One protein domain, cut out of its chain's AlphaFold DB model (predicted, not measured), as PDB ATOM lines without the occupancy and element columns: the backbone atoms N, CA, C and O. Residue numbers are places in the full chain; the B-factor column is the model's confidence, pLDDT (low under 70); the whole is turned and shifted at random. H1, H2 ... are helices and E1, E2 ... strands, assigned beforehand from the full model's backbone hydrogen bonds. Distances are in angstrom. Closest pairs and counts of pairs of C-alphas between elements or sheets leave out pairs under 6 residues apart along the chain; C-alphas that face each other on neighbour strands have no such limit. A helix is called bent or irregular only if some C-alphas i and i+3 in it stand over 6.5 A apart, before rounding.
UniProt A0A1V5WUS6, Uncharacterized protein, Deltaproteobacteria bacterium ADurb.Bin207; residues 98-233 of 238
ATOM      1  N   MET A  98      15.232  -6.708 -40.034       62.41
ATOM      2  CA  MET A  98      16.037  -7.796 -40.597       62.41
ATOM      3  C   MET A  98      16.507  -8.778 -39.517       62.41
ATOM      4  O   MET A  98      16.535  -9.981 -39.768       62.41
ATOM      5  N   ARG A  99      16.818  -8.306 -38.302       58.38
ATOM      6  CA  ARG A  99      17.134  -9.178 -37.156       58.38
ATOM      7  C   ARG A  99      15.967 -10.090 -36.783       58.38
ATOM      8  O   ARG A  99      16.171 -11.289 -36.604       58.38
ATOM      9  N   ARG A 100      14.746  -9.553 -36.701       60.44
ATOM     10  CA  ARG A 100      13.544 -10.348 -36.391       60.44
ATOM     11  C   ARG A 100      13.264 -11.415 -37.443       60.44
ATOM     12  O   ARG A 100      13.070 -12.571 -37.083       60.44
ATOM     13  N   GLU A 101      13.309 -11.054 -38.724       63.44
ATOM     14  CA  GLU A 101      13.097 -12.012 -39.819       63.44
ATOM     15  C   GLU A 101      14.150 -13.134 -39.807       63.44
ATOM     16  O   GLU A 101      13.841 -14.303 -40.050       63.44
ATOM     17  N   GLN A 102      15.399 -12.809 -39.463       59.91
ATOM     18  CA  GLN A 102      16.451 -13.811 -39.335       59.91
ATOM     19  C   GLN A 102      16.228 -14.749 -38.139       59.91
ATOM     20  O   GLN A 102      16.430 -15.955 -38.293       59.91
ATOM     21  N   LEU A 103      15.786 -14.244 -36.979       59.28
ATOM     22  CA  LEU A 103      15.449 -15.068 -35.807       59.28
ATOM     23  C   LEU A 103      14.295 -16.031 -36.101       59.28
ATOM     24  O   LEU A 103      14.393 -17.223 -35.802       59.28
ATOM     25  N   GLU A 104      13.241 -15.545 -36.756       64.94
ATOM     26  CA  GLU A 104      12.123 -16.383 -37.202       64.94
ATOM     27  C   GLU A 104      12.594 -17.475 -38.175       64.94
ATOM     28  O   GLU A 104      12.173 -18.627 -38.074       64.94
ATOM     29  N   SER A 105      13.542 -17.160 -39.066       65.88
ATOM     30  CA  SER A 105      14.110 -18.146 -39.998       65.88
ATOM     31  C   SER A 105      15.021 -19.191 -39.329       65.88
ATOM     32  O   SER A 105      15.125 -20.322 -39.812       65.88
ATOM     33  N   ALA A 106      15.676 -18.839 -38.216       66.69
ATOM     34  CA  ALA A 106      16.564 -19.726 -37.464       66.69
ATOM     35  C   ALA A 106      15.806 -20.626 -36.471       66.69
ATOM     36  O   ALA A 106      16.299 -21.697 -36.104       66.69
ATOM     37  N   GLN A 107      14.592 -20.227 -36.078       72.19
ATOM     38  CA  GLN A 107      13.762 -20.910 -35.086       72.19
ATOM     39  C   GLN A 107      13.555 -22.413 -35.369       72.19
ATOM     40  O   GLN A 107      13.769 -23.203 -34.447       72.19
ATOM     41  N   PRO A 108      13.252 -22.873 -36.605       77.50
ATOM     42  CA  PRO A 108      13.090 -24.305 -36.874       77.50
ATOM     43  C   PRO A 108      14.373 -25.110 -36.628       77.50
ATOM     44  O   PRO A 108      14.328 -26.203 -36.069       77.50
ATOM     45  N   ARG A 109      15.539 -24.548 -36.976       81.62
ATOM     46  CA  ARG A 109      16.835 -25.220 -36.788       81.62
ATOM     47  C   ARG A 109      17.224 -25.313 -35.312       81.62
ATOM     48  O   ARG A 109      17.858 -26.287 -34.909       81.62
ATOM     49  N   LEU A 110      16.838 -24.320 -34.507       82.88
ATOM     50  CA  LEU A 110      17.029 -24.332 -33.052       82.88
ATOM     51  C   LEU A 110      16.154 -25.389 -32.378       82.88
ATOM     52  O   LEU A 110      16.635 -26.119 -31.512       82.88
ATOM     53  N   VAL A 111      14.901 -25.525 -32.818       83.75
ATOM     54  CA  VAL A 111      14.016 -26.608 -32.371       83.75
ATOM     55  C   VAL A 111      14.629 -27.967 -32.725       83.75
ATOM     56  O   VAL A 111      14.758 -28.830 -31.858       83.75
ATOM     57  N   ASP A 112      15.101 -28.148 -33.958       87.62
ATOM     58  CA  ASP A 112      15.745 -29.399 -34.369       87.62
ATOM     59  C   ASP A 112      17.024 -29.704 -33.574       87.62
ATOM     60  O   ASP A 112      17.282 -30.861 -33.236       87.62
ATOM     61  N   PHE A 113      17.813 -28.679 -33.234       91.19
ATOM     62  CA  PHE A 113      18.989 -28.813 -32.375       91.19
ATOM     63  C   PHE A 113      18.623 -29.355 -30.987       91.19
ATOM     64  O   PHE A 113      19.189 -30.365 -30.560       91.19
ATOM     65  N   PHE A 114      17.663 -28.734 -30.294       89.31
ATOM     66  CA  PHE A 114      17.263 -29.167 -28.951       89.31
ATOM     67  C   PHE A 114      16.552 -30.517 -28.957       89.31
ATOM     68  O   PHE A 114      16.763 -31.321 -28.049       89.31
ATOM     69  N   LYS A 115      15.769 -30.812 -29.998       88.44
ATOM     70  CA  LYS A 115      15.157 -32.129 -30.176       88.44
ATOM     71  C   LYS A 115      16.222 -33.220 -30.287       88.44
ATOM     72  O   LYS A 115      16.217 -34.150 -29.490       88.44
ATOM     73  N   GLN A 116      17.191 -33.061 -31.192       92.25
ATOM     74  CA  GLN A 116      18.287 -34.025 -31.349       92.25
ATOM     75  C   GLN A 116      19.170 -34.130 -30.101       92.25
ATOM     76  O   GLN A 116      19.743 -35.188 -29.836       92.25
ATOM     77  N   TRP A 117      19.303 -33.042 -29.339       92.81
ATOM     78  CA  TRP A 117      20.003 -33.051 -28.059       92.81
ATOM     79  C   TRP A 117      19.266 -33.900 -27.015       92.81
ATOM     80  O   TRP A 117      19.868 -34.781 -26.404       92.81
ATOM     81  N   ASN A 118      17.955 -33.699 -26.871       90.31
ATOM     82  CA  ASN A 118      17.131 -34.473 -25.943       90.31
ATOM     83  C   ASN A 118      17.016 -35.951 -26.362       90.31
ATOM     84  O   ASN A 118      17.080 -36.826 -25.501       90.31
ATOM     85  N   ASP A 119      16.952 -36.251 -27.665       90.50
ATOM     86  CA  ASP A 119      16.929 -37.625 -28.199       90.50
ATOM     87  C   ASP A 119      18.204 -38.420 -27.847       90.50
ATOM     88  O   ASP A 119      18.186 -39.650 -27.783       90.50
ATOM     89  N   LYS A 120      19.322 -37.731 -27.569       88.19
ATOM     90  CA  LYS A 120      20.565 -38.339 -27.058       88.19
ATOM     91  C   LYS A 120      20.522 -38.652 -25.556       88.19
ATOM     92  O   LYS A 120      21.493 -39.191 -25.029       88.19
ATOM     93  N   GLY A 121      19.417 -38.346 -24.876       88.81
ATOM     94  CA  GLY A 121      19.235 -38.551 -23.437       88.81
ATOM     95  C   GLY A 121      19.813 -37.431 -22.571       88.81
ATOM     96  O   GLY A 121      20.022 -37.627 -21.374       88.81
ATOM     97  N   TYR A 122      20.097 -36.275 -23.168       88.94
ATOM     98  CA  TYR A 122      20.692 -35.120 -22.508       88.94
ATOM     99  C   TYR A 122      19.660 -34.012 -22.279       88.94
ATOM    100  O   TYR A 122      18.782 -33.799 -23.103       88.94
ATOM    101  N   ASP A 123      19.778 -33.268 -21.178       86.81
ATOM    102  CA  ASP A 123      18.873 -32.151 -20.871       86.81
ATOM    103  C   ASP A 123      19.520 -30.824 -21.282       86.81
ATOM    104  O   ASP A 123      20.600 -30.468 -20.807       86.81
ATOM    105  N   HIS A 124      18.870 -30.077 -22.173       82.31
ATOM    106  CA  HIS A 124      19.343 -28.775 -22.648       82.31
ATOM    107  C   HIS A 124      19.408 -27.700 -21.549       82.31
ATOM    108  O   HIS A 124      20.189 -26.755 -21.682       82.31
ATOM    109  N   ARG A 125      18.644 -27.853 -20.457       83.25
ATOM    110  CA  ARG A 125      18.606 -26.927 -19.309       83.25
ATOM    111  C   ARG A 125      19.763 -27.129 -18.341       83.25
ATOM    112  O   ARG A 125      20.048 -26.259 -17.520       83.25
ATOM    113  N   LEU A 126      20.431 -28.276 -18.419       85.06
ATOM    114  CA  LEU A 126      21.543 -28.605 -17.543       85.06
ATOM    115  C   LEU A 126      22.871 -28.178 -18.161       85.06
ATOM    116  O   LEU A 126      23.153 -28.414 -19.339       85.06
ATOM    117  N   SER A 127      23.737 -27.621 -17.316       88.06
ATOM    118  CA  SER A 127      25.137 -27.396 -17.670       88.06
ATOM    119  C   SER A 127      25.842 -28.713 -18.005       88.06
ATOM    120  O   SER A 127      25.492 -29.779 -17.489       88.06
ATOM    121  N   PHE A 128      26.902 -28.656 -18.807       89.75
ATOM    122  CA  PHE A 128      27.675 -29.847 -19.173       89.75
ATOM    123  C   PHE A 128      28.260 -30.573 -17.954       89.75
ATOM    124  O   PHE A 128      28.344 -31.801 -17.936       89.75
ATOM    125  N   PHE A 129      28.611 -29.830 -16.899       87.12
ATOM    126  CA  PHE A 129      29.052 -30.414 -15.634       87.12
ATOM    127  C   PHE A 129      27.925 -31.146 -14.900       87.12
ATOM    128  O   PHE A 129      28.150 -32.259 -14.431       87.12
ATOM    129  N   GLN A 130      26.718 -30.575 -14.839       88.75
ATOM    130  CA  GLN A 130      25.550 -31.247 -14.249       88.75
ATOM    131  C   GLN A 130      25.181 -32.513 -15.032       88.75
ATOM    132  O   GLN A 130      24.942 -33.562 -14.440       88.75
ATOM    133  N   GLN A 131      25.229 -32.471 -16.363       90.19
ATOM    134  CA  GLN A 131      24.982 -33.655 -17.192       90.19
ATOM    135  C   GLN A 131      26.046 -34.748 -17.002       90.19
ATOM    136  O   GLN A 131      25.729 -35.939 -16.908       90.19
ATOM    137  N   ALA A 132      27.318 -34.361 -16.869       89.12
ATOM    138  CA  ALA A 132      28.388 -35.298 -16.539       89.12
ATOM    139  C   ALA A 132      28.196 -35.926 -15.147       89.12
ATOM    140  O   ALA A 132      28.515 -37.100 -14.968       89.12
ATOM    141  N   GLN A 133      27.656 -35.184 -14.171       88.69
ATOM    142  CA  GLN A 133      27.338 -35.725 -12.844       88.69
ATOM    143  C   GLN A 133      26.277 -36.828 -12.909       88.69
ATOM    144  O   GLN A 133      26.451 -37.862 -12.269       88.69
ATOM    145  N   LEU A 134      25.238 -36.657 -13.731       83.56
ATOM    146  CA  LEU A 134      24.158 -37.641 -13.886       83.56
ATOM    147  C   LEU A 134      24.605 -38.951 -14.545       83.56
ATOM    148  O   LEU A 134      24.010 -40.000 -14.320       83.56
ATOM    149  N   THR A 135      25.662 -38.907 -15.352       77.50
ATOM    150  CA  THR A 135      26.100 -40.043 -16.173       77.50
ATOM    151  C   THR A 135      27.406 -40.677 -15.677       77.50
ATOM    152  O   THR A 135      27.951 -41.556 -16.345       77.50
ATOM    153  N   GLY A 136      27.942 -40.241 -14.535       77.62
ATOM    154  CA  GLY A 136      29.248 -40.652 -14.009       77.62
ATOM    155  C   GLY A 136      30.291 -39.549 -14.190       77.62
ATOM    156  O   GLY A 136      30.859 -39.379 -15.271       77.62
ATOM    157  N   TYR A 137      30.523 -38.796 -13.113       75.81
ATOM    158  CA  TYR A 137      31.280 -37.549 -13.140       75.81
ATOM    159  C   TYR A 137      32.753 -37.738 -13.518       75.81
ATOM    160  O   TYR A 137      33.517 -38.412 -12.829       75.81
ATOM    161  N   SER A 138      33.183 -37.035 -14.564       81.12
ATOM    162  CA  SER A 138      34.579 -36.642 -14.741       81.12
ATOM    163  C   SER A 138      34.650 -35.334 -15.524       81.12
ATOM    164  O   SER A 138      33.818 -35.065 -16.393       81.12
ATOM    165  N   ARG A 139      35.673 -34.517 -15.253       78.25
ATOM    166  CA  ARG A 139      35.904 -33.272 -16.003       78.25
ATOM    167  C   ARG A 139      36.122 -33.534 -17.495       78.25
ATOM    168  O   ARG A 139      35.697 -32.736 -18.322       78.25
ATOM    169  N   LYS A 140      36.752 -34.662 -17.838       87.19
ATOM    170  CA  LYS A 140      36.896 -35.112 -19.226       87.19
ATOM    171  C   LYS A 140      35.525 -35.313 -19.874       87.19
ATOM    172  O   LYS A 140      35.252 -34.707 -20.898       87.19
ATOM    173  N   LYS A 141      34.627 -36.038 -19.200       87.88
ATOM    174  CA  LYS A 141      33.272 -36.302 -19.694       87.88
ATOM    175  C   LYS A 141      32.458 -35.029 -19.931       87.88
ATOM    176  O   LYS A 141      31.784 -34.938 -20.944       87.88
ATOM    177  N   ALA A 142      32.540 -34.038 -19.042       88.50
ATOM    178  CA  ALA A 142      31.863 -32.757 -19.261       88.50
ATOM    179  C   ALA A 142      32.332 -32.079 -20.563       88.50
ATOM    180  O   ALA A 142      31.516 -31.559 -21.318       88.50
ATOM    181  N   ASN A 143      33.637 -32.117 -20.850       89.19
ATOM    182  CA  ASN A 143      34.190 -31.574 -22.091       89.19
ATOM    183  C   ASN A 143      33.825 -32.412 -23.322       89.19
ATOM    184  O   ASN A 143      33.546 -31.832 -24.365       89.19
ATOM    185  N   ASP A 144      33.766 -33.740 -23.196       91.31
ATOM    186  CA  ASP A 144      33.308 -34.625 -24.273       91.31
ATOM    187  C   ASP A 144      31.844 -34.309 -24.651       91.31
ATOM    188  O   ASP A 144      31.527 -34.154 -25.829       91.31
ATOM    189  N   ILE A 145      30.971 -34.113 -23.650       92.19
ATOM    190  CA  ILE A 145      29.568 -33.700 -23.845       92.19
ATOM    191  C   ILE A 145      29.502 -32.314 -24.508       92.19
ATOM    192  O   ILE A 145      28.728 -32.110 -25.445       92.19
ATOM    193  N   ALA A 146      30.329 -31.361 -24.066       90.88
ATOM    194  CA  ALA A 146      30.398 -30.037 -24.681       90.88
ATOM    195  C   ALA A 146      30.835 -30.120 -26.154       90.88
ATOM    196  O   ALA A 146      30.192 -29.536 -27.022       90.88
ATOM    197  N   GLN A 147      31.879 -30.892 -26.465       91.12
ATOM    198  CA  GLN A 147      32.358 -31.099 -27.832       91.12
ATOM    199  C   GLN A 147      31.289 -31.761 -28.719       91.12
ATOM    200  O   GLN A 147      31.118 -31.369 -29.876       91.12
ATOM    201  N   GLU A 148      30.538 -32.727 -28.185       92.69
ATOM    202  CA  GLU A 148      29.411 -33.346 -28.886       92.69
ATOM    203  C   GLU A 148      28.308 -32.325 -29.200       92.69
ATOM    204  O   GLU A 148      27.793 -32.297 -30.323       92.69
ATOM    205  N   CYS A 149      27.995 -31.452 -28.239       92.81
ATOM    206  CA  CYS A 149      27.034 -30.366 -28.395       92.81
ATOM    207  C   CYS A 149      27.454 -29.380 -29.498       92.81
ATOM    208  O   CYS A 149      26.659 -29.073 -30.385       92.81
ATOM    209  N   LEU A 150      28.724 -28.960 -29.516       90.62
ATOM    210  CA  LEU A 150      29.271 -28.096 -30.571       90.62
ATOM    211  C   LEU A 150      29.203 -28.764 -31.949       90.62
ATOM    212  O   LEU A 150      28.833 -28.131 -32.937       90.62
ATOM    213  N   GLY A 151      29.520 -30.060 -32.023       90.75
ATOM    214  CA  GLY A 151      29.403 -30.826 -33.261       90.75
ATOM    215  C   GLY A 151      27.956 -30.943 -33.746       90.75
ATOM    216  O   GLY A 151      27.711 -30.934 -34.953       90.75
ATOM    217  N   LEU A 152      26.992 -31.048 -32.827       92.19
ATOM    218  CA  LEU A 152      25.571 -31.021 -33.163       92.19
ATOM    219  C   LEU A 152      25.159 -29.648 -33.694       92.19
ATOM    220  O   LEU A 152      24.579 -29.592 -34.773       92.19
ATOM    221  N   ALA A 153      25.535 -28.570 -33.004       89.38
ATOM    222  CA  ALA A 153      25.256 -27.202 -33.428       89.38
ATOM    223  C   ALA A 153      25.829 -26.899 -34.822       89.38
ATOM    224  O   ALA A 153      25.151 -26.293 -35.645       89.38
ATOM    225  N   TYR A 154      27.028 -27.395 -35.144       88.44
ATOM    226  CA  TYR A 154      27.574 -27.288 -36.498       88.44
ATOM    227  C   TYR A 154      26.687 -27.976 -37.546       88.44
ATOM    228  O   TYR A 154      26.412 -27.404 -38.596       88.44
ATOM    229  N   ARG A 155      26.193 -29.189 -37.268       89.56
ATOM    230  CA  ARG A 155      25.359 -29.942 -38.222       89.56
ATOM    231  C   ARG A 155      23.956 -29.363 -38.392       89.56
ATOM    232  O   ARG A 155      23.431 -29.401 -39.498       89.56
ATOM    233  N   THR A 156      23.340 -28.886 -37.312       88.06
ATOM    234  CA  THR A 156      21.942 -28.425 -37.327       88.06
ATOM    235  C   THR A 156      21.822 -26.937 -37.624       88.06
ATOM    236  O   THR A 156      20.924 -26.527 -38.355       88.06
ATOM    237  N   LEU A 157      22.735 -26.123 -37.090       83.44
ATOM    238  CA  LEU A 157      22.710 -24.665 -37.219       83.44
ATOM    239  C   LEU A 157      23.690 -24.160 -38.289       83.44
ATOM    240  O   LEU A 157      23.571 -23.021 -38.727       83.44
ATOM    241  N   GLY A 158      24.637 -24.991 -38.745       82.19
ATOM    242  CA  GLY A 158      25.659 -24.588 -39.720       82.19
ATOM    243  C   GLY A 158      26.737 -23.675 -39.131       82.19
ATOM    244  O   GLY A 158      27.486 -23.054 -39.881       82.19
ATOM    245  N   VAL A 159      26.803 -23.558 -37.801       78.12
ATOM    246  CA  VAL A 159      27.719 -22.640 -37.118       78.12
ATOM    247  C   VAL A 159      28.996 -23.355 -36.730       78.12
ATOM    248  O   VAL A 159      28.977 -24.318 -35.964       78.12
ATOM    249  N   ASP A 160      30.119 -22.839 -37.224       78.06
ATOM    250  CA  ASP A 160      31.425 -23.355 -36.859       78.06
ATOM    251  C   ASP A 160      31.956 -22.714 -35.563       78.06
ATOM    252  O   ASP A 160      31.998 -21.490 -35.377       78.06
ATOM    253  N   PHE A 161      32.385 -23.585 -34.656       75.12
ATOM    254  CA  PHE A 161      33.021 -23.264 -33.387       75.12
ATOM    255  C   PHE A 161      34.507 -23.638 -33.394       75.12
ATOM    256  O   PHE A 161      35.083 -23.796 -32.325       75.12
ATOM    257  N   THR A 162      35.137 -23.829 -34.557       59.66
ATOM    258  CA  THR A 162      36.572 -24.131 -34.672       59.66
ATOM    259  C   THR A 162      37.451 -22.897 -34.454       59.66
ATOM    260  O   THR A 162      38.478 -23.024 -33.805       59.66
ATOM    261  N   GLY A 163      37.040 -21.689 -34.862       53.03
ATOM    262  CA  GLY A 163      37.769 -20.421 -34.638       53.03
ATOM    263  C   GLY A 163      37.637 -19.857 -33.214       53.03
ATOM    264  O   GLY A 163      37.129 -18.757 -33.027       53.03
ATOM    265  N   ARG A 164      38.002 -20.652 -32.204       56.91
ATOM    266  CA  ARG A 164      37.715 -20.467 -30.767       56.91
ATOM    267  C   ARG A 164      38.532 -19.350 -30.118       56.91
ATOM    268  O   ARG A 164      39.407 -19.658 -29.326       56.91
ATOM    269  N   THR A 165      38.284 -18.089 -30.435       48.88
ATOM    270  CA  THR A 165      39.076 -16.975 -29.896       48.88
ATOM    271  C   THR A 165      38.526 -16.473 -28.564       48.88
ATOM    272  O   THR A 165      37.522 -15.770 -28.544       48.88
ATOM    273  N   VAL A 166      39.186 -16.812 -27.456       49.38
ATOM    274  CA  VAL A 166      39.118 -16.002 -26.229       49.38
ATOM    275  C   VAL A 166      40.199 -14.949 -26.361       49.38
ATOM    276  O   VAL A 166      41.312 -15.286 -26.765       49.38
ATOM    277  N   ILE A 167      39.888 -13.696 -26.072       43.62
ATOM    278  CA  ILE A 167      40.938 -12.696 -25.965       43.62
ATOM    279  C   ILE A 167      41.453 -12.755 -24.532       43.62
ATOM    280  O   ILE A 167      40.688 -12.753 -23.571       43.62
ATOM    281  N   ASP A 168      42.756 -12.965 -24.418       45.34
ATOM    282  CA  ASP A 168      43.469 -12.901 -23.153       45.34
ATOM    283  C   ASP A 168      43.587 -11.428 -22.736       45.34
ATOM    284  O   ASP A 168      44.354 -10.691 -23.359       45.34
ATOM    285  N   GLU A 169      42.833 -11.010 -21.714       39.94
ATOM    286  CA  GLU A 169      42.853  -9.646 -21.154       39.94
ATOM    287  C   GLU A 169      44.274  -9.184 -20.777       39.94
ATOM    288  O   GLU A 169      44.571  -7.993 -20.814       39.94
ATOM    289  N   GLU A 170      45.186 -10.111 -20.461       38.47
ATOM    290  CA  GLU A 170      46.547  -9.793 -20.023       38.47
ATOM    291  C   GLU A 170      47.525  -9.609 -21.206       38.47
ATOM    292  O   GLU A 170      48.564  -8.959 -21.063       38.47
ATOM    293  N   HIS A 171      47.198 -10.127 -22.400       39.81
ATOM    294  CA  HIS A 171      48.128 -10.173 -23.541       39.81
ATOM    295  C   HIS A 171      47.536  -9.748 -24.898       39.81
ATOM    296  O   HIS A 171      48.264  -9.736 -25.892       39.81
ATOM    297  N   GLY A 172      46.236  -9.438 -24.995       38.88
ATOM    298  CA  GLY A 172      45.571  -9.058 -26.252       38.88
ATOM    299  C   GLY A 172      45.632 -10.143 -27.335       38.88
ATOM    300  O   GLY A 172      45.569  -9.851 -28.532       38.88
ATOM    301  N   THR A 173      45.817 -11.409 -26.939       40.94
ATOM    302  CA  THR A 173      46.037 -12.513 -27.883       40.94
ATOM    303  C   THR A 173      44.759 -13.319 -28.075       40.94
ATOM    304  O   THR A 173      44.137 -13.743 -27.104       40.94
ATOM    305  N   LEU A 174      44.405 -13.598 -29.334       49.84
ATOM    306  CA  LEU A 174      43.347 -14.539 -29.713       49.84
ATOM    307  C   LEU A 174      43.790 -15.975 -29.363       49.84
ATOM    308  O   LEU A 174      44.451 -16.652 -30.153       49.84
ATOM    309  N   GLY A 175      43.469 -16.432 -28.156       51.50
ATOM    310  CA  GLY A 175      43.782 -17.769 -27.665       51.50
ATOM    311  C   GLY A 175      42.717 -18.788 -28.062       51.50
ATOM    312  O   GLY A 175      41.526 -18.506 -27.979       51.50
ATOM    313  N   TRP A 176      43.141 -19.989 -28.467       63.78
ATOM    314  CA  TRP A 176      42.243 -21.107 -28.765       63.78
ATOM    315  C   TRP A 176      41.670 -21.704 -27.475       63.78
ATOM    316  O   TRP A 176      42.445 -22.131 -26.616       63.78
ATOM    317  N   ILE A 177      40.339 -21.827 -27.363       71.38
ATOM    318  CA  ILE A 177      39.725 -22.606 -26.269       71.38
ATOM    319  C   ILE A 177      40.209 -24.051 -26.377       71.38
ATOM    320  O   ILE A 177      39.909 -24.767 -27.346       71.38
ATOM    321  N   ARG A 178      40.955 -24.483 -25.363       77.31
ATOM    322  CA  ARG A 178      41.515 -25.830 -25.303       77.31
ATOM    323  C   ARG A 178      40.396 -26.838 -25.062       77.31
ATOM    324  O   ARG A 178      39.410 -26.547 -24.388       77.31
ATOM    325  N   GLU A 179      40.555 -28.056 -25.576       79.88
ATOM    326  CA  GLU A 179      39.520 -29.100 -25.480       79.88
ATOM    327  C   GLU A 179      39.079 -29.385 -24.036       79.88
ATOM    328  O   GLU A 179      37.912 -29.658 -23.783       79.88
ATOM    329  N   TYR A 180      39.984 -29.251 -23.062       80.19
ATOM    330  CA  TYR A 180      39.683 -29.479 -21.646       80.19
ATOM    331  C   TYR A 180      38.938 -28.315 -20.953       80.19
ATOM    332  O   TYR A 180      38.630 -28.405 -19.753       80.19
ATOM    333  N   GLU A 181      38.661 -27.228 -21.676       81.94
ATOM    334  CA  GLU A 181      38.005 -26.008 -21.179       81.94
ATOM    335  C   GLU A 181      36.634 -25.767 -21.809       81.94
ATOM    336  O   GLU A 181      35.918 -24.865 -21.379       81.94
ATOM    337  N   LEU A 182      36.225 -26.595 -22.772       83.75
ATOM    338  CA  LEU A 182      34.971 -26.440 -23.506       83.75
ATOM    339  C   LEU A 182      33.755 -26.390 -22.586       83.75
ATOM    340  O   LEU A 182      32.925 -25.497 -22.716       83.75
ATOM    341  N   ALA A 183      33.668 -27.301 -21.618       83.75
ATOM    342  CA  ALA A 183      32.557 -27.339 -20.672       83.75
ATOM    343  C   ALA A 183      32.506 -26.100 -19.770       83.75
ATOM    344  O   ALA A 183      31.428 -25.693 -19.346       83.75
ATOM    345  N   LYS A 184      33.668 -25.502 -19.476       81.38
ATOM    346  CA  LYS A 184      33.771 -24.275 -18.677       81.38
ATOM    347  C   LYS A 184      33.366 -23.056 -19.505       81.38
ATOM    348  O   LYS A 184      32.641 -22.211 -19.002       81.38
ATOM    349  N   PHE A 185      33.823 -22.986 -20.751       80.44
ATOM    350  CA  PHE A 185      33.556 -21.860 -21.638       80.44
ATOM    351  C   PHE A 185      32.102 -21.853 -22.122       80.44
ATOM    352  O   PHE A 185      31.380 -20.882 -21.930       80.44
ATOM    353  N   TYR A 186      31.650 -22.962 -22.710       81.12
ATOM    354  CA  TYR A 186      30.320 -23.051 -23.304       81.12
ATOM    355  C   TYR A 186      29.223 -23.335 -22.288       81.12
ATOM    356  O   TYR A 186      28.081 -23.072 -22.610       81.12
ATOM    357  N   GLN A 187      29.532 -23.797 -21.074       82.50
ATOM    358  CA  GLN A 187      28.619 -23.973 -19.930       82.50
ATOM    359  C   GLN A 187      27.428 -24.931 -20.129       82.50
ATOM    360  O   GLN A 187      27.278 -25.861 -19.337       82.50
ATOM    361  N   SER A 188      26.585 -24.741 -21.146       87.19
ATOM    362  CA  SER A 188      25.372 -25.514 -21.416       87.19
ATOM    363  C   SER A 188      25.013 -25.555 -22.916       87.19
ATOM    364  O   SER A 188      25.483 -24.724 -23.698       87.19
ATOM    365  N   PRO A 189      24.134 -26.485 -23.334       88.00
ATOM    366  CA  PRO A 189      23.581 -26.520 -24.691       88.00
ATOM    367  C   PRO A 189      22.820 -25.248 -25.079       88.00
ATOM    368  O   PRO A 189      22.895 -24.808 -26.224       88.00
ATOM    369  N   LEU A 190      22.119 -24.632 -24.122       83.19
ATOM    370  CA  LEU A 190      21.437 -23.350 -24.319       83.19
ATOM    371  C   LEU A 190      22.423 -22.232 -24.664       83.19
ATOM    372  O   LEU A 190      22.198 -21.479 -25.606       83.19
ATOM    373  N   HIS A 191      23.545 -22.158 -23.951       81.31
ATOM    374  CA  HIS A 191      24.567 -21.152 -24.217       81.31
ATOM    375  C   HIS A 191      25.251 -21.385 -25.580       81.31
ATOM    376  O   HIS A 191      25.510 -20.430 -26.307       81.31
ATOM    377  N   VAL A 192      25.429 -22.643 -26.006       85.94
ATOM    378  CA  VAL A 192      25.868 -22.974 -27.378       85.94
ATOM    379  C   VAL A 192      24.865 -22.491 -28.432       85.94
ATOM    380  O   VAL A 192      25.274 -21.872 -29.415       85.94
ATOM    381  N   ALA A 193      23.568 -22.753 -28.242       83.12
ATOM    382  CA  ALA A 193      22.521 -22.309 -29.163       83.12
ATOM    383  C   ALA A 193      22.461 -20.777 -29.265       83.12
ATOM    384  O   ALA A 193      22.316 -20.237 -30.361       83.12
ATOM    385  N   TRP A 194      22.648 -20.080 -28.144       76.81
ATOM    386  CA  TRP A 194      22.720 -18.624 -28.111       76.81
ATOM    387  C   TRP A 194      23.916 -18.087 -28.911       76.81
ATOM    388  O   TRP A 194      23.726 -17.278 -29.820       76.81
ATOM    389  N   ILE A 195      25.131 -18.604 -28.675       76.88
ATOM    390  CA  ILE A 195      26.321 -18.214 -29.459       76.88
ATOM    391  C   ILE A 195      26.102 -18.506 -30.949       76.88
ATOM    392  O   ILE A 195      26.525 -17.730 -31.808       76.88
ATOM    393  N   ALA A 196      25.442 -19.622 -31.273       79.81
ATOM    394  CA  ALA A 196      25.114 -19.957 -32.650       79.81
ATOM    395  C   ALA A 196      24.186 -18.918 -33.291       79.81
ATOM    396  O   ALA A 196      24.462 -18.488 -34.408       79.81
ATOM    397  N   CYS A 197      23.146 -18.472 -32.581       74.50
ATOM    398  CA  CYS A 197      22.281 -17.386 -33.044       74.50
ATOM    399  C   CYS A 197      23.102 -16.121 -33.301       74.50
ATOM    400  O   CYS A 197      23.145 -15.643 -34.432       74.50
ATOM    401  N   ALA A 198      23.862 -15.655 -32.307       70.56
ATOM    402  CA  ALA A 198      24.686 -14.452 -32.431       70.56
ATOM    403  C   ALA A 198      25.654 -14.505 -33.636       70.56
ATOM    404  O   ALA A 198      25.828 -13.521 -34.361       70.56
ATOM    405  N   LYS A 199      26.250 -15.676 -33.910       72.69
ATOM    406  CA  LYS A 199      27.100 -15.896 -35.092       72.69
ATOM    407  C   LYS A 199      26.330 -15.874 -36.411       72.69
ATOM    408  O   LYS A 199      26.817 -15.274 -37.366       72.69
ATOM    409  N   MET A 200      25.153 -16.498 -36.480       69.25
ATOM    410  CA  MET A 200      24.304 -16.468 -37.682       69.25
ATOM    411  C   MET A 200      23.872 -15.041 -38.048       69.25
ATOM    412  O   MET A 200      23.688 -14.749 -39.227       69.25
ATOM    413  N   HIS A 201      23.780 -14.146 -37.063       62.44
ATOM    414  CA  HIS A 201      23.384 -12.749 -37.253       62.44
ATOM    415  C   HIS A 201      24.555 -11.792 -37.535       62.44
ATOM    416  O   HIS A 201      24.344 -10.598 -37.728       62.44
ATOM    417  N   GLY A 202      25.800 -12.285 -37.580       56.75
ATOM    418  CA  GLY A 202      26.979 -11.440 -37.818       56.75
ATOM    419  C   GLY A 202      27.274 -10.444 -36.687       56.75
ATOM    420  O   GLY A 202      28.056  -9.510 -36.877       56.75
ATOM    421  N   GLU A 203      26.663 -10.649 -35.519       54.09
ATOM    422  CA  GLU A 203      26.814  -9.813 -34.320       54.09
ATOM    423  C   GLU A 203      28.035 -10.205 -33.491       54.09
ATOM    424  O   GLU A 203      28.466  -9.467 -32.611       54.09
ATOM    425  N   PHE A 204      28.647 -11.340 -33.818       49.16
ATOM    426  CA  PHE A 204      29.834 -11.844 -33.146       49.16
ATOM    427  C   PHE A 204      31.099 -11.108 -33.628       49.16
ATOM    428  O   PHE A 204      31.918 -11.652 -34.370       49.16
ATOM    429  N   ARG A 205      31.243  -9.837 -33.237       41.62
ATOM    430  CA  ARG A 205      32.471  -9.046 -33.404       41.62
ATOM    431  C   ARG A 205      33.177  -8.951 -32.052       41.62
ATOM    432  O   ARG A 205      32.878  -8.057 -31.281       41.62
ATOM    433  N   ASN A 206      34.123  -9.860 -31.824       41.03
ATOM    434  CA  ASN A 206      35.003  -9.938 -30.651       41.03
ATOM    435  C   ASN A 206      34.310 -10.270 -29.314       41.03
ATOM    436  O   ASN A 206      33.348  -9.645 -28.893       41.03
ATOM    437  N   ILE A 207      34.850 -11.279 -28.626       42.75
ATOM    438  CA  ILE A 207      34.421 -11.718 -27.285       42.75
ATOM    439  C   ILE A 207      34.903 -10.745 -26.182       42.75
ATOM    440  O   ILE A 207      34.483 -10.881 -25.038       42.75
ATOM    441  N   ASP A 208      35.721  -9.742 -26.530       35.06
ATOM    442  CA  ASP A 208      36.422  -8.847 -25.593       35.06
ATOM    443  C   ASP A 208      35.511  -8.081 -24.624       35.06
ATOM    444  O   ASP A 208      35.861  -7.939 -23.463       35.06
ATOM    445  N   GLY A 209      34.318  -7.658 -25.048       35.69
ATOM    446  CA  GLY A 209      33.391  -6.900 -24.188       35.69
ATOM    447  C   GLY A 209      32.138  -7.665 -23.752       35.69
ATOM    448  O   GLY A 209      31.267  -7.123 -23.079       35.69
ATOM    449  N   TYR A 210      31.981  -8.927 -24.163       38.75
ATOM    450  CA  TYR A 210      30.664  -9.588 -24.180       38.75
ATOM    451  C   TYR A 210      30.460 -10.648 -23.093       38.75
ATOM    452  O   TYR A 210      29.452 -11.356 -23.101       38.75
ATOM    453  N   TRP A 211      31.376 -10.750 -22.128       40.31
ATOM    454  CA  TRP A 211      31.250 -11.703 -21.022       40.31
ATOM    455  C   TRP A 211      30.107 -11.377 -20.051       40.31
ATOM    456  O   TRP A 211      29.656 -12.276 -19.337       40.31
ATOM    457  N   HIS A 212      29.597 -10.136 -20.047       35.53
ATOM    458  CA  HIS A 212      28.626  -9.691 -19.044       35.53
ATOM    459  C   HIS A 212      27.359  -8.984 -19.559       35.53
ATOM    460  O   HIS A 212      26.362  -9.006 -18.840       35.53
ATOM    461  N   GLU A 213      27.318  -8.435 -20.778       36.59
ATOM    462  CA  GLU A 213      26.194  -7.558 -21.172       36.59
ATOM    463  C   GLU A 213      25.102  -8.186 -22.050       36.59
ATOM    464  O   GLU A 213      24.009  -7.633 -22.137       36.59
ATOM    465  N   TRP A 214      25.324  -9.356 -22.660       40.56
ATOM    466  CA  TRP A 214      24.326  -9.965 -23.564       40.56
ATOM    467  C   TRP A 214      23.656 -11.221 -23.014       40.56
ATOM    468  O   TRP A 214      22.974 -11.953 -23.732       40.56
ATOM    469  N   ALA A 215      23.706 -11.376 -21.691       40.44
ATOM    470  CA  ALA A 215      22.666 -12.064 -20.939       40.44
ATOM    471  C   ALA A 215      21.376 -11.223 -20.936       40.44
ATOM    472  O   ALA A 215      20.838 -10.890 -19.878       40.44
ATOM    473  N   ASN A 216      20.868 -10.855 -22.117       44.31
ATOM    474  CA  ASN A 216      19.531 -10.308 -22.215       44.31
ATOM    475  C   ASN A 216      18.589 -11.483 -21.931       44.31
ATOM    476  O   ASN A 216      18.226 -12.259 -22.814       44.31
ATOM    477  N   LEU A 217      18.270 -11.660 -20.645       45.28
ATOM    478  CA  LEU A 217      17.347 -12.662 -20.106       45.28
ATOM    479  C   LEU A 217      16.055 -12.736 -20.929       45.28
ATOM    480  O   LEU A 217      15.429 -13.782 -20.999       45.28
ATOM    481  N   GLU A 218      15.678 -11.645 -21.592       48.59
ATOM    482  CA  GLU A 218      14.529 -11.562 -22.483       48.59
ATOM    483  C   GLU A 218      14.665 -12.421 -23.755       48.59
ATOM    484  O   GLU A 218      13.738 -13.161 -24.071       48.59
ATOM    485  N   GLU A 219      15.810 -12.422 -24.446       52.38
ATOM    486  CA  GLU A 219      16.048 -13.300 -25.611       52.38
ATOM    487  C   GLU A 219      16.208 -14.765 -25.181       52.38
ATOM    488  O   GLU A 219      15.691 -15.674 -25.833       52.38
ATOM    489  N   TYR A 220      16.839 -14.988 -24.023       54.69
ATOM    490  CA  TYR A 220      16.877 -16.287 -23.348       54.69
ATOM    491  C   TYR A 220      15.459 -16.816 -23.073       54.69
ATOM    492  O   TYR A 220      15.134 -17.945 -23.442       54.69
ATOM    493  N   HIS A 221      14.583 -15.987 -22.498       58.09
ATOM    494  CA  HIS A 221      13.198 -16.350 -22.220       58.09
ATOM    495  C   HIS A 221      12.373 -16.507 -23.494       58.09
ATOM    496  O   HIS A 221      11.462 -17.330 -23.508       58.09
ATOM    497  N   GLN A 222      12.673 -15.777 -24.568       61.12
ATOM    498  CA  GLN A 222      12.008 -15.949 -25.861       61.12
ATOM    499  C   GLN A 222      12.392 -17.276 -26.520       61.12
ATOM    500  O   GLN A 222      11.506 -17.988 -26.988       61.12
ATOM    501  N   LEU A 223      13.673 -17.654 -26.500       57.97
ATOM    502  CA  LEU A 223      14.141 -18.949 -27.003       57.97
ATOM    503  C   LEU A 223      13.611 -20.117 -26.162       57.97
ATOM    504  O   LEU A 223      13.136 -21.111 -26.714       57.97
ATOM    505  N   GLU A 224      13.623 -19.982 -24.835       62.88
ATOM    506  CA  GLU A 224      13.060 -20.970 -23.911       62.88
ATOM    507  C   GLU A 224      11.536 -21.091 -24.078       62.88
ATOM    508  O   GLU A 224      11.000 -22.199 -24.132       62.88
ATOM    509  N   SER A 225      10.824 -19.969 -24.226       64.12
ATOM    510  CA  SER A 225       9.372 -19.951 -24.453       64.12
ATOM    511  C   SER A 225       8.999 -20.520 -25.817       64.12
ATOM    512  O   SER A 225       8.046 -21.291 -25.902       64.12
ATOM    513  N   ALA A 226       9.753 -20.198 -26.872       60.97
ATOM    514  CA  ALA A 226       9.563 -20.768 -28.202       60.97
ATOM    515  C   ALA A 226       9.768 -22.287 -28.184       60.97
ATOM    516  O   ALA A 226       8.939 -23.031 -28.707       60.97
ATOM    517  N   TRP A 227      10.822 -22.761 -27.514       60.97
ATOM    518  CA  TRP A 227      11.060 -24.189 -27.339       60.97
ATOM    519  C   TRP A 227       9.935 -24.876 -26.552       60.97
ATOM    520  O   TRP A 227       9.412 -25.903 -26.992       60.97
ATOM    521  N   ASN A 228       9.529 -24.313 -25.412       63.06
ATOM    522  CA  ASN A 228       8.459 -24.874 -24.588       63.06
ATOM    523  C   ASN A 228       7.114 -24.894 -25.338       63.06
ATOM    524  O   ASN A 228       6.380 -25.875 -25.238       63.06
ATOM    525  N   ALA A 229       6.814 -23.860 -26.131       59.59
ATOM    526  CA  ALA A 229       5.616 -23.802 -26.964       59.59
ATOM    527  C   ALA A 229       5.629 -24.879 -28.063       59.59
ATOM    528  O   ALA A 229       4.655 -25.617 -28.202       59.59
ATOM    529  N   CYS A 230       6.744 -25.031 -28.786       53.62
ATOM    530  CA  CYS A 230       6.895 -26.064 -29.813       53.62
ATOM    531  C   CYS A 230       6.850 -27.486 -29.226       53.62
ATOM    532  O   CYS A 230       6.234 -28.376 -29.815       53.62
ATOM    533  N   SER A 231       7.451 -27.697 -28.052       51.91
ATOM    534  CA  SER A 231       7.467 -28.996 -27.363       51.91
ATOM    535  C   SER A 231       6.080 -29.399 -26.854       51.91
ATOM    536  O   SER A 231       5.690 -30.553 -26.998       51.91
ATOM    537  N   ALA A 232       5.303 -28.446 -26.324       53.78
ATOM    538  CA  ALA A 232       3.937 -28.683 -25.857       53.78
ATOM    539  C   ALA A 232       2.953 -28.973 -27.006       53.78
ATOM    540  O   ALA A 232       2.011 -29.740 -26.836       53.78
ATOM    541  N   SER A 233       3.183 -28.410 -28.197       50.88
ATOM    542  CA  SER A 233       2.366 -28.693 -29.389       50.88
ATOM    543  C   SER A 233       2.631 -30.060 -30.043       50.88
ATOM    544  O   SER A 233       1.900 -30.446 -30.953       50.88
TER     545      SER A 233
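AT A GLANCE: This is residues 98 to 233 of the 238 residues of an uncharacterized protein of Deltaproteobacteria bacterium ADurb.Bin207 (UniProt A0A1V5WUS6). Three helices, H1b, H3 and H5, make a loose bundle as the core, and the short helices H2 and H4 pack on the first part of H3. A small hairpin, E1 and E2, lies at one end of the longest axis; H6 runs toward the other end, close to H1b and H5 but touching no helix. The 136 printed residues hold six named helices and two named strands, in the order H1 H2 H3 E1 E2 H4 H5 H6; the class is mostly helix, and the one sheet, E1 - E2, is antiparallel. The whole is compact, with a radius of gyration of the C-alphas of 15.0 A and spans of 49 by 42 by 25 A.

HOW THE PARTS SIT: H1, residues 98 to 119, was assigned by its hydrogen bonds as one helix but is bent, C-alphas 105 and 108 being 7.0 A apart; its arms H1a, residues 98 to 105, and H1b, residues 108 to 119, stand at a steep tilt of 43 degrees. H2 is residues 128 to 134. H3, residues 139 to 157, is the hub. It touches H2, closest at the C-alphas of Ala 132 and Ala 142, 5.1 A, with residues 139 to 146 alone. With residues 149 to 157 alone it touches H1b, closest at the C-alphas of Phe 113 and Thr 156, 5.8 A, opposite ways at 35.4 degrees, only just a steep tilt. E1, residues 165 to 168, and E2, residues 173 to 176, form a hairpin, with N 166 and O 175 within hydrogen-bond range at 2.9 A. H4, residues 179 to 186, touches H3, closest at the C-alphas of Asn 143 and Ala 183, 4.8 A; it is irregular, C-alphas 180 and 183 being 7.5 A apart. H5, residues 189 to 200, touches H3, closest at the C-alphas of Cys 149 and Pro 189, 6.4 A, at a steep tilt of 40 degrees. H6, residues 217 to 232, is close to but not clearly touching H1b, the closest C-alphas being Val 111 and Trp 227, 6.3 A. Every O i to N i+4 pair is within hydrogen-bond range in H1a, H1b, H2, H3, H5 and H6, and 2 of 4 in H4.

IN THESE COORDINATES: H1a begins at C-alpha 98, (16.037, -7.796, -40.597). H1b is 16.4 A long, H3 26.4 A, H5 16.4 A and H6 21.7 A. H6 ends at C-alpha 232, (3.937, -28.683, -25.857).

THE WHOLE: The C-alphas farthest apart, those of His 171 and Ser 233, are 49.7 A apart. The printed part has no cut; the link from H5 to H6, residues 201 to 216, is long. The pLDDT is under 70 in residues 98 to 106, 162 to 176 and 200 to 233.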